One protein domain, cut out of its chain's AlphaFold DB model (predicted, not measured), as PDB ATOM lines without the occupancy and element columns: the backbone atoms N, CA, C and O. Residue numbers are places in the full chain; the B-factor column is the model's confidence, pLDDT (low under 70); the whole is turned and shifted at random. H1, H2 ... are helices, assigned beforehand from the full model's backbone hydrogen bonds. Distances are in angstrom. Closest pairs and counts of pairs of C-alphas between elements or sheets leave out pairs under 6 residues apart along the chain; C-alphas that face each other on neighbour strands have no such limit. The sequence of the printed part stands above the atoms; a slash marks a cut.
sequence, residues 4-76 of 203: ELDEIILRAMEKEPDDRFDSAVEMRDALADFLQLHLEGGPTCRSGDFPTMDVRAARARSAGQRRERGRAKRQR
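What this domain is: This is residues 4 to 76 of the 203 residues of an uncharacterized protein of Symbiobacterium thermophilum (UniProt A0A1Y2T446). Look first for a helical hairpin of H1 and H2, from which a long, open loop, residues 42 to 54, leads round to the longest helix, H3, set across a gap on the H1 side of the hairpin and touching no helix, with its residues 55 to 61 and 63 to 74 standing free. In the hairpin the short H1 lies side by side with the longer H2, on the side toward H3. The printed part has 73 residues with three named helices, in the order H1, H2, H3, and no named strand: all helix. It is loose, with a radius of gyration of the C-alphas of 15.1 A and spans of 41 by 32 by 23 A.

How they stand to each other: H3, residues 55 to 74, touches no helix. H1, residues 4 to 12, touches H2, residues 24 to 41, through residues 27 to 34 of H2 alone; look at their closest C-alphas, Leu 5 and Phe 34, 7.2 A apart. This hairpin runs opposite ways at a shallow tilt of 7 degrees. In H1, H2 and H3 every O i to N i+4 pair is within hydrogen-bond range.

Where its parts are: Find C-alpha 55 at (20.921, 78.135, 303.491); from there H3 runs 28.1 A to C-alpha 74 at (24.812, 105.864, 305.315). H2 measures 26.0 A and H1 12.6 A, from C-alpha 4 at (25.256, 86.816, 291.269).

The domain as a whole: The C-alphas farthest apart, Gly 48 and Arg 76, are 44.2 A apart. The printed part has no cut, and both links are long. Confidence is low, with pLDDT under 70, at residues 39 to 55, 58, 62 and 65 to 76.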
ATOM      1  N   GLU A   4      25.502  85.603 292.045       79.62
ATOM      2  CA  GLU A   4      25.256  86.816 291.269       79.62
ATOM      3  C   GLU A   4      23.898  86.760 290.550       79.62
ATOM      4  O   GLU A   4      23.192  87.764 290.465       79.62
ATOM      5  N   LEU A   5      23.487  85.574 290.083       86.56
ATOM      6  CA  LEU A   5      22.167  85.378 289.480       86.56
ATOM      7  C   LEU A   5      21.059  85.466 290.535       86.56
ATOM      8  O   LEU A   5      20.020  86.080 290.288       86.56
ATOM      9  N   ASP A   6      21.292  84.897 291.721       85.38
ATOM     10  CA  ASP A   6      20.364  85.010 292.847       85.38
ATOM     11  C   ASP A   6      20.178  86.479 293.263       85.38
ATOM     12  O   ASP A   6      19.061  86.883 293.578       85.38
ATOM     13  N   GLU A   7      21.222  87.313 293.202       88.69
ATOM     14  CA  GLU A   7      21.111  88.756 293.459       88.69
ATOM     15  C   GLU A   7      20.231  89.476 292.428       88.69
ATOM     16  O   GLU A   7      19.382  90.289 292.809       88.69
ATOM     17  N   ILE A   8      20.380  89.156 291.138       90.31
ATOM     18  CA  ILE A   8      19.540  89.717 290.067       90.31
ATOM     19  C   ILE A   8      18.073  89.312 290.280       90.31
ATOM     20  O   ILE A   8      17.177  90.156 290.192       90.31
ATOM     21  N   ILE A   9      17.816  88.044 290.610       90.75
ATOM     22  CA  ILE A   9      16.462  87.531 290.865       90.75
ATOM     23  C   ILE A   9      15.861  88.180 292.118       90.75
ATOM     24  O   ILE A   9      14.720  88.643 292.081       90.75
ATOM     25  N   LEU A  10      16.618  88.257 293.214       91.94
ATOM     26  CA  LEU A  10      16.162  88.876 294.460       91.94
ATOM     27  C   LEU A  10      15.818  90.353 294.257       91.94
ATOM     28  O   LEU A  10      14.763  90.787 294.717       91.94
ATOM     29  N   ARG A  11      16.644  91.092 293.507       90.25
ATOM     30  CA  ARG A  11      16.378  92.494 293.163       90.25
ATOM     31  C   ARG A  11      15.135  92.644 292.284       90.25
ATOM     32  O   ARG A  11      14.328  93.542 292.509       90.25
ATOM     33  N   ALA A  12      14.926  91.748 291.317       91.56
ATOM     34  CA  ALA A  12      13.712  91.746 290.493       91.56
ATOM     35  C   ALA A  12      12.438  91.472 291.317       91.56
ATOM     36  O   ALA A  12      11.358  91.964 290.981       91.56
ATOM     37  N   MET A  13      12.569  90.707 292.404       90.75
ATOM     38  CA  MET A  13      11.484  90.347 293.317       90.75
ATOM     39  C   MET A  13      11.312  91.305 294.509       90.75
ATOM     40  O   MET A  13      10.419  91.077 295.331       90.75
ATOM     41  N   GLU A  14      12.134  92.350 294.646       93.38
ATOM     42  CA  GLU A  14      12.079  93.241 295.812       93.38
ATOM     43  C   GLU A  14      10.702  93.918 295.921       93.38
ATOM     44  O   GLU A  14      10.034  94.177 294.927       93.38
ATOM     45  N   LYS A  15      10.202  94.192 297.128       90.81
ATOM     46  CA  LYS A  15       8.823  94.682 297.289       90.81
ATOM     47  C   LYS A  15       8.668  96.151 296.888       90.81
ATOM     48  O   LYS A  15       7.657  96.492 296.275       90.81
ATOM     49  N   GLU A  16       9.651  96.982 297.215       90.69
ATOM     50  CA  GLU A  16       9.649  98.426 296.968       90.69
ATOM     51  C   GLU A  16      10.135  98.729 295.542       90.69
ATOM     52  O   GLU A  16      11.115  98.128 295.109       90.69
ATOM     53  N   PRO A  17       9.468  99.624 294.789       84.25
ATOM     54  CA  PRO A  17       9.840  99.915 293.404       84.25
ATOM     55  C   PRO A  17      11.233 100.549 293.294       84.25
ATOM     56  O   PRO A  17      11.959 100.216 292.368       84.25
ATOM     57  N   ASP A  18      11.625 101.372 294.271       88.12
ATOM     58  CA  ASP A  18      12.920 102.069 294.305       88.12
ATOM     59  C   ASP A  18      14.125 101.122 294.479       88.12
ATOM     60  O   ASP A  18      15.267 101.513 294.235       88.12
ATOM     61  N   ASP A  19      13.879  99.885 294.921       87.00
ATOM     62  CA  ASP A  19      14.899  98.852 295.112       87.00
ATOM     63  C   ASP A  19      14.875  97.788 293.990       87.00
ATOM     64  O   ASP A  19      15.749  96.918 293.950       87.00
ATOM     65  N   ARG A  20      13.918  97.859 293.049       91.44
ATOM     66  CA  ARG A  20      13.870  96.990 291.858       91.44
ATOM     67  C   ARG A  20      14.778  97.524 290.741       91.44
ATOM     68  O   ARG A  20      15.606  98.415 290.928       91.44
ATOM     69  N   PHE A  21      14.672  96.906 289.570       92.88
ATOM     70  CA  PHE A  21      15.154  97.494 288.326       92.88
ATOM     71  C   PHE A  21      14.187  98.591 287.879       92.88
ATOM     72  O   PHE A  21      12.978  98.352 287.810       92.88
ATOM     73  N   ASP A  22      14.724  99.761 287.537       89.56
ATOM     74  CA  ASP A  22      13.938 100.917 287.090       89.56
ATOM     75  C   ASP A  22      13.336 100.672 285.697       89.56
ATOM     76  O   ASP A  22      12.342 101.287 285.304       89.56
ATOM     77  N   SER A  23      13.934  99.760 284.921       92.12
ATOM     78  CA  SER A  23      13.457  99.387 283.591       92.12
ATOM     79  C   SER A  23      13.832  97.955 283.205       92.12
ATOM     80  O   SER A  23      14.799  97.377 283.702       92.12
ATOM     81  N   ALA A  24      13.103  97.395 282.233       90.75
ATOM     82  CA  ALA A  24      13.439  96.103 281.629       90.75
ATOM     83  C   ALA A  24      14.812  96.113 280.926       90.75
ATOM     84  O   ALA A  24      15.450  95.070 280.806       90.75
ATOM     85  N   VAL A  25      15.271  97.287 280.480       94.00
ATOM     86  CA  VAL A  25      16.589  97.470 279.858       94.00
ATOM     87  C   VAL A  25      17.695  97.281 280.893       94.00
ATOM     88  O   VAL A  25      18.612  96.509 280.650       94.00
ATOM     89  N   GLU A  26      17.556  97.884 282.078       92.12
ATOM     90  CA  GLU A  26      18.514  97.711 283.179       92.12
ATOM     91  C   GLU A  26      18.615  96.239 283.615       92.12
ATOM     92  O   GLU A  26      19.708  95.723 283.836       92.12
ATOM     93  N   MET A  27      17.479  95.535 283.683       93.25
ATOM     94  CA  MET A  27      17.459  94.108 284.016       93.25
ATOM     95  C   MET A  27      18.126  93.247 282.934       93.25
ATOM     96  O   MET A  27      18.847  92.301 283.253       93.25
ATOM     97  N   ARG A  28      17.893  93.563 281.654       93.56
ATOM     98  CA  ARG A  28      18.525  92.870 280.523       93.56
ATOM     99  C   ARG A  28      20.039  93.048 280.550       93.56
ATOM    100  O   ARG A  28      20.751  92.070 280.356       93.56
ATOM    101  N   ASP A  29      20.509  94.268 280.781       93.88
ATOM    102  CA  ASP A  29      21.938  94.578 280.781       93.88
ATOM    103  C   ASP A  29      22.639  93.877 281.961       93.88
ATOM    104  O   ASP A  29      23.649  93.213 281.757       93.88
ATOM    105  N   ALA A  30      22.026  93.862 283.153       90.50
ATOM    106  CA  ALA A  30      22.534  93.093 284.297       90.50
ATOM    107  C   ALA A  30      22.627  91.579 284.019       90.50
ATOM    108  O   ALA A  30      23.557  90.909 284.471       90.50
ATOM    109  N   LEU A  31      21.666  91.026 283.271       91.69
ATOM    110  CA  LEU A  31      21.678  89.616 282.884       91.69
ATOM    111  C   LEU A  31      22.730  89.327 281.801       91.69
ATOM    112  O   LEU A  31      23.367  88.275 281.833       91.69
ATOM    113  N   ALA A  32      22.924  90.252 280.858       90.88
ATOM    114  CA  ALA A  32      23.944  90.154 279.819       90.88
ATOM    115  C   ALA A  32      25.357  90.204 280.416       90.88
ATOM    116  O   ALA A  32      26.173  89.344 280.088       90.88
ATOM    117  N   ASP A  33      25.603  91.119 281.357       87.56
ATOM    118  CA  ASP A  33      26.866  91.221 282.096       87.56
ATOM    119  C   ASP A  33      27.171  89.924 282.861       87.56
ATOM    120  O   ASP A  33      28.293  89.414 282.823       87.56
ATOM    121  N   PHE A  34      26.157  89.343 283.516       86.88
ATOM    122  CA  PHE A  34      26.292  88.062 284.212       86.88
ATOM    123  C   PHE A  34      26.674  86.924 283.257       86.88
ATOM    124  O   PHE A  34      27.597  86.158 283.545       86.88
ATOM    125  N   LEU A  35      25.982  86.813 282.119       86.94
ATOM    126  CA  LEU A  35      26.263  85.791 281.112       86.94
ATOM    127  C   LEU A  35      27.655  85.970 280.511       86.94
ATOM    128  O   LEU A  35      28.354  84.981 280.314       86.94
ATOM    129  N   GLN A  36      28.074  87.208 280.262       83.00
ATOM    130  CA  GLN A  36      29.387  87.506 279.712       83.00
ATOM    131  C   GLN A  36      30.506  87.117 280.690       83.00
ATOM    132  O   GLN A  36      31.418  86.389 280.300       83.00
ATOM    133  N   LEU A  37      30.385  87.465 281.977       76.44
ATOM    134  CA  LEU A  37      31.331  87.019 283.012       76.44
ATOM    135  C   LEU A  37      31.382  85.488 283.145       76.44
ATOM    136  O   LEU A  37      32.455  84.909 283.324       76.44
ATOM    137  N   HIS A  38      30.229  84.819 283.070       73.38
ATOM    138  CA  HIS A  38      30.164  83.358 283.163       73.38
ATOM    139  C   HIS A  38      30.685  82.646 281.908       73.38
ATOM    140  O   HIS A  38      31.166  81.520 282.011       73.38
ATOM    141  N   LEU A  39      30.613  83.279 280.736       68.88
ATOM    142  CA  LEU A  39      31.178  82.753 279.491       68.88
ATOM    143  C   LEU A  39      32.696  82.967 279.415       68.88
ATOM    144  O   LEU A  39      33.400  82.103 278.898       68.88
ATOM    145  N   GLU A  40      33.201  84.081 279.951       66.88
ATOM    146  CA  GLU A  40      34.624  84.450 279.899       66.88
ATOM    147  C   GLU A  40      35.477  83.780 280.998       66.88
ATOM    148  O   GLU A  40      36.696  83.681 280.853       66.88
ATOM    149  N   GLY A  41      34.869  83.265 282.073       61.81
ATOM    150  CA  GLY A  41      35.607  82.647 283.184       61.81
ATOM    151  C   GLY A  41      34.837  81.621 284.017       61.81
ATOM    152  O   GLY A  41      35.185  81.394 285.175       61.81
ATOM    153  N   GLY A  42      33.781  81.010 283.479       51.34
ATOM    154  CA  GLY A  42      32.889  80.156 284.260       51.34
ATOM    155  C   GLY A  42      33.568  78.908 284.850       51.34
ATOM    156  O   GLY A  42      34.034  78.057 284.083       51.34
ATOM    157  N   PRO A  43      33.559  78.705 286.186       49.91
ATOM    158  CA  PRO A  43      33.728  77.374 286.744       49.91
ATOM    159  C   PRO A  43      32.603  76.511 286.180       49.91
ATOM    160  O   PRO A  43      31.418  76.793 286.367       49.91
ATOM    161  N   THR A  44      32.976  75.459 285.461       48.62
ATOM    162  CA  THR A  44      32.048  74.410 285.065       48.62
ATOM    163  C   THR A  44      31.442  73.839 286.340       48.62
ATOM    164  O   THR A  44      32.034  73.007 287.022       48.62
ATOM    165  N   CYS A  45      30.238  74.285 286.696       48.75
ATOM    166  CA  CYS A  45      29.387  73.490 287.561       48.75
ATOM    167  C   CYS A  45      29.073  72.232 286.753       48.75
ATOM    168  O   CYS A  45      28.161  72.212 285.927       48.75
ATOM    169  N   ARG A  46      29.907  71.203 286.929       44.78
ATOM    170  CA  ARG A  46      29.632  69.853 286.462       44.78
ATOM    171  C   ARG A  46      28.274  69.496 287.046       44.78
ATOM    172  O   ARG A  46      28.137  69.413 288.263       44.78
ATOM    173  N   SER A  47      27.274  69.383 286.178       46.84
ATOM    174  CA  SER A  47      25.919  68.959 286.521       46.84
ATOM    175  C   SER A  47      26.010  67.663 287.338       46.84
ATOM    176  O   SER A  47      26.262  66.602 286.772       46.84
ATOM    177  N   GLY A  48      25.961  67.761 288.670       55.00
ATOM    178  CA  GLY A  48      26.219  66.629 289.564       55.00
ATOM    179  C   GLY A  48      26.755  66.988 290.951       55.00
ATOM    180  O   GLY A  48      26.321  66.372 291.918       55.00
ATOM    181  N   ASP A  49      27.619  67.999 291.085       53.94
ATOM    182  CA  ASP A  49      28.191  68.363 292.393       53.94
ATOM    183  C   ASP A  49      27.454  69.556 293.009       53.94
ATOM    184  O   ASP A  49      27.797  70.721 292.803       53.94
ATOM    185  N   PHE A  50      26.417  69.254 293.791       50.22
ATOM    186  CA  PHE A  50      25.779  70.217 294.682       50.22
ATOM    187  C   PHE A  50      26.317  70.002 296.101       50.22
ATOM    188  O   PHE A  50      25.781  69.160 296.825       50.22
ATOM    189  N   PRO A  51      27.353  70.735 296.551       60.38
ATOM    190  CA  PRO A  51      27.632  70.787 297.976       60.38
ATOM    191  C   PRO A  51      26.378  71.332 298.663       60.38
ATOM    192  O   PRO A  51      25.858  72.375 298.261       60.38
ATOM    193  N   THR A  52      25.866  70.615 299.666       64.25
ATOM    194  CA  THR A  52      24.727  71.057 300.477       64.25
ATOM    195  C   THR A  52      25.087  72.385 301.130       64.25
ATOM    196  O   THR A  52      25.726  72.439 302.180       64.25
ATOM    197  N   MET A  53      24.729  73.480 300.466       60.75
ATOM    198  CA  MET A  53      24.971  74.817 300.965       60.75
ATOM    199  C   MET A  53      23.975  75.063 302.092       60.75
ATOM    200  O   MET A  53      22.766  75.085 301.864       60.75
ATOM    201  N   ASP A  54      24.479  75.236 303.314       69.56
ATOM    202  CA  ASP A  54      23.643  75.610 304.448       69.56
ATOM    203  C   ASP A  54      23.021  76.989 304.174       69.56
ATOM    204  O   ASP A  54      23.670  78.040 304.256       69.56
ATOM    205  N   VAL A  55      21.735  76.964 303.829       67.06
ATOM    206  CA  VAL A  55      20.921  78.135 303.491       67.06
ATOM    207  C   VAL A  55      20.891  79.129 304.657       67.06
ATOM    208  O   VAL A  55      20.787  80.339 304.441       67.06
ATOM    209  N   ARG A  56      21.054  78.664 305.903       70.19
ATOM    210  CA  ARG A  56      21.110  79.523 307.092       70.19
ATOM    211  C   ARG A  56      22.417  80.307 307.149       70.19
ATOM    212  O   ARG A  56      22.392  81.512 307.404       70.19
ATOM    213  N   ALA A  57      23.536  79.651 306.855       71.25
ATOM    214  CA  ALA A  57      24.850  80.285 306.792       71.25
ATOM    215  C   ALA A  57      24.980  81.226 305.583       71.25
ATOM    216  O   ALA A  57      25.596  82.290 305.690       71.25
ATOM    217  N   ALA A  58      24.385  80.869 304.440       69.12
ATOM    218  CA  ALA A  58      24.305  81.748 303.275       69.12
ATOM    219  C   ALA A  58      23.488  83.011 303.596       69.12
ATOM    220  O   ALA A  58      23.987  84.124 303.443       69.12
ATOM    221  N   ARG A  59      22.290  82.856 304.177       71.69
ATOM    222  CA  ARG A  59      21.422  83.983 304.554       71.69
ATOM    223  C   ARG A  59      22.053  84.898 305.603       71.69
ATOM    224  O   ARG A  59      21.869  86.111 305.535       71.69
ATOM    225  N   ALA A  60      22.807  84.344 306.554       71.69
ATOM    226  CA  ALA A  60      23.548  85.133 307.537       71.69
ATOM    227  C   ALA A  60      24.633  86.003 306.877       71.69
ATOM    228  O   ALA A  60      24.769  87.177 307.229       71.69
ATOM    229  N   ARG A  61      25.346  85.468 305.877       71.44
ATOM    230  CA  ARG A  61      26.349  86.212 305.096       71.44
ATOM    231  C   ARG A  61      25.714  87.309 304.240       71.44
ATOM    232  O   ARG A  61      26.158  88.454 304.314       71.44
ATOM    233  N   SER A  62      24.629  87.009 303.525       66.06
ATOM    234  CA  SER A  62      23.894  87.999 302.719       66.06
ATOM    235  C   SER A  62      23.292  89.113 303.586       66.06
ATOM    236  O   SER A  62      23.338  90.288 303.229       66.06
ATOM    237  N   ALA A  63      22.766  88.772 304.768       71.06
ATOM    238  CA  ALA A  63      22.255  89.757 305.721       71.06
ATOM    239  C   ALA A  63      23.371  90.644 306.302       71.06
ATOM    240  O   ALA A  63      23.153  91.842 306.504       71.06
ATOM    241  N   GLY A  64      24.560  90.077 306.536       70.81
ATOM    242  CA  GLY A  64      25.767  90.817 306.910       70.81
ATOM    243  C   GLY A  64      26.185  91.812 305.825       70.81
ATOM    244  O   GLY A  64      26.267  93.008 306.098       70.81
ATOM    245  N   GLN A  65      26.311  91.355 304.577       67.31
ATOM    246  CA  GLN A  65      26.649  92.212 303.434       67.31
ATOM    247  C   GLN A  65      25.599  93.300 303.159       67.31
ATOM    248  O   GLN A  65      25.962  94.442 302.879       67.31
ATOM    249  N   ARG A  66      24.295  93.005 303.285       62.62
ATOM    250  CA  ARG A  66      23.222  94.013 303.136       62.62
ATOM    251  C   ARG A  66      23.301  95.077 304.233       62.62
ATOM    252  O   ARG A  66      23.110  96.261 303.957       62.62
ATOM    253  N   ARG A  67      23.629  94.682 305.472       63.56
ATOM    254  CA  ARG A  67      23.860  95.618 306.585       63.56
ATOM    255  C   ARG A  67      25.114  96.462 306.369       63.56
ATOM    256  O   ARG A  67      25.066  97.657 306.644       63.56
ATOM    257  N   GLU A  68      26.190  95.885 305.843       61.84
ATOM    258  CA  GLU A  68      27.424  96.610 305.519       61.84
ATOM    259  C   GLU A  68      27.240  97.588 304.356       61.84
ATOM    260  O   GLU A  68      27.615  98.751 304.491       61.84
ATOM    261  N   ARG A  69      26.563  97.193 303.268       60.12
ATOM    262  CA  ARG A  69      26.199  98.105 302.166       60.12
ATOM    263  C   ARG A  69      25.248  99.210 302.628       60.12
ATOM    264  O   ARG A  69      25.436 100.368 302.258       60.12
ATOM    265  N   GLY A  70      24.274  98.893 303.483       59.47
ATOM    266  CA  GLY A  70      23.408  99.891 304.121       59.47
ATOM    267  C   GLY A  70      24.189 100.879 304.997       59.47
ATOM    268  O   GLY A  70      23.919 102.080 304.965       59.47
ATOM    269  N   ARG A  71      25.212 100.404 305.721       59.53
ATOM    270  CA  ARG A  71      26.127 101.248 306.509       59.53
ATOM    271  C   ARG A  71      27.030 102.109 305.625       59.53
ATOM    272  O   ARG A  71      27.159 103.296 305.903       59.53
ATOM    273  N   ALA A  72      27.574 101.554 304.542       58.75
ATOM    274  CA  ALA A  72      28.395 102.273 303.568       58.75
ATOM    275  C   ALA A  72      27.589 103.363 302.836       58.75
ATOM    276  O   ALA A  72      28.063 104.484 302.665       58.75
ATOM    277  N   LYS A  73      26.319 103.093 302.497       56.78
ATOM    278  CA  LYS A  73      25.398 104.085 301.908       56.78
ATOM    279  C   LYS A  73      25.037 105.199 302.906       56.78
ATOM    280  O   LYS A  73      24.833 106.336 302.492       56.78
ATOM    281  N   ARG A  74      25.028 104.899 304.214       52.88
ATOM    282  CA  ARG A  74      24.812 105.864 305.315       52.88
ATOM    283  C   ARG A  74      26.058 106.688 305.670       52.88
ATOM    284  O   ARG A  74      25.930 107.695 306.355       52.88
ATOM    285  N   GLN A  75      27.231 106.270 305.197       54.41
ATOM    286  CA  GLN A  75      28.496 107.002 305.320       54.41
ATOM    287  C   GLN A  75      28.742 107.956 304.139       54.41
ATOM    288  O   GLN A  75      29.731 108.684 304.127       54.41
ATOM    289  N   ARG A  76      27.827 107.988 303.155       56.03
ATOM    290  CA  ARG A  76      27.811 109.007 302.108       56.03
ATOM    291  C   ARG A  76      27.530 110.356 302.761       56.03
ATOM    292  O   ARG A  76      26.443 110.574 303.288       56.03
TER     293      ARG A  76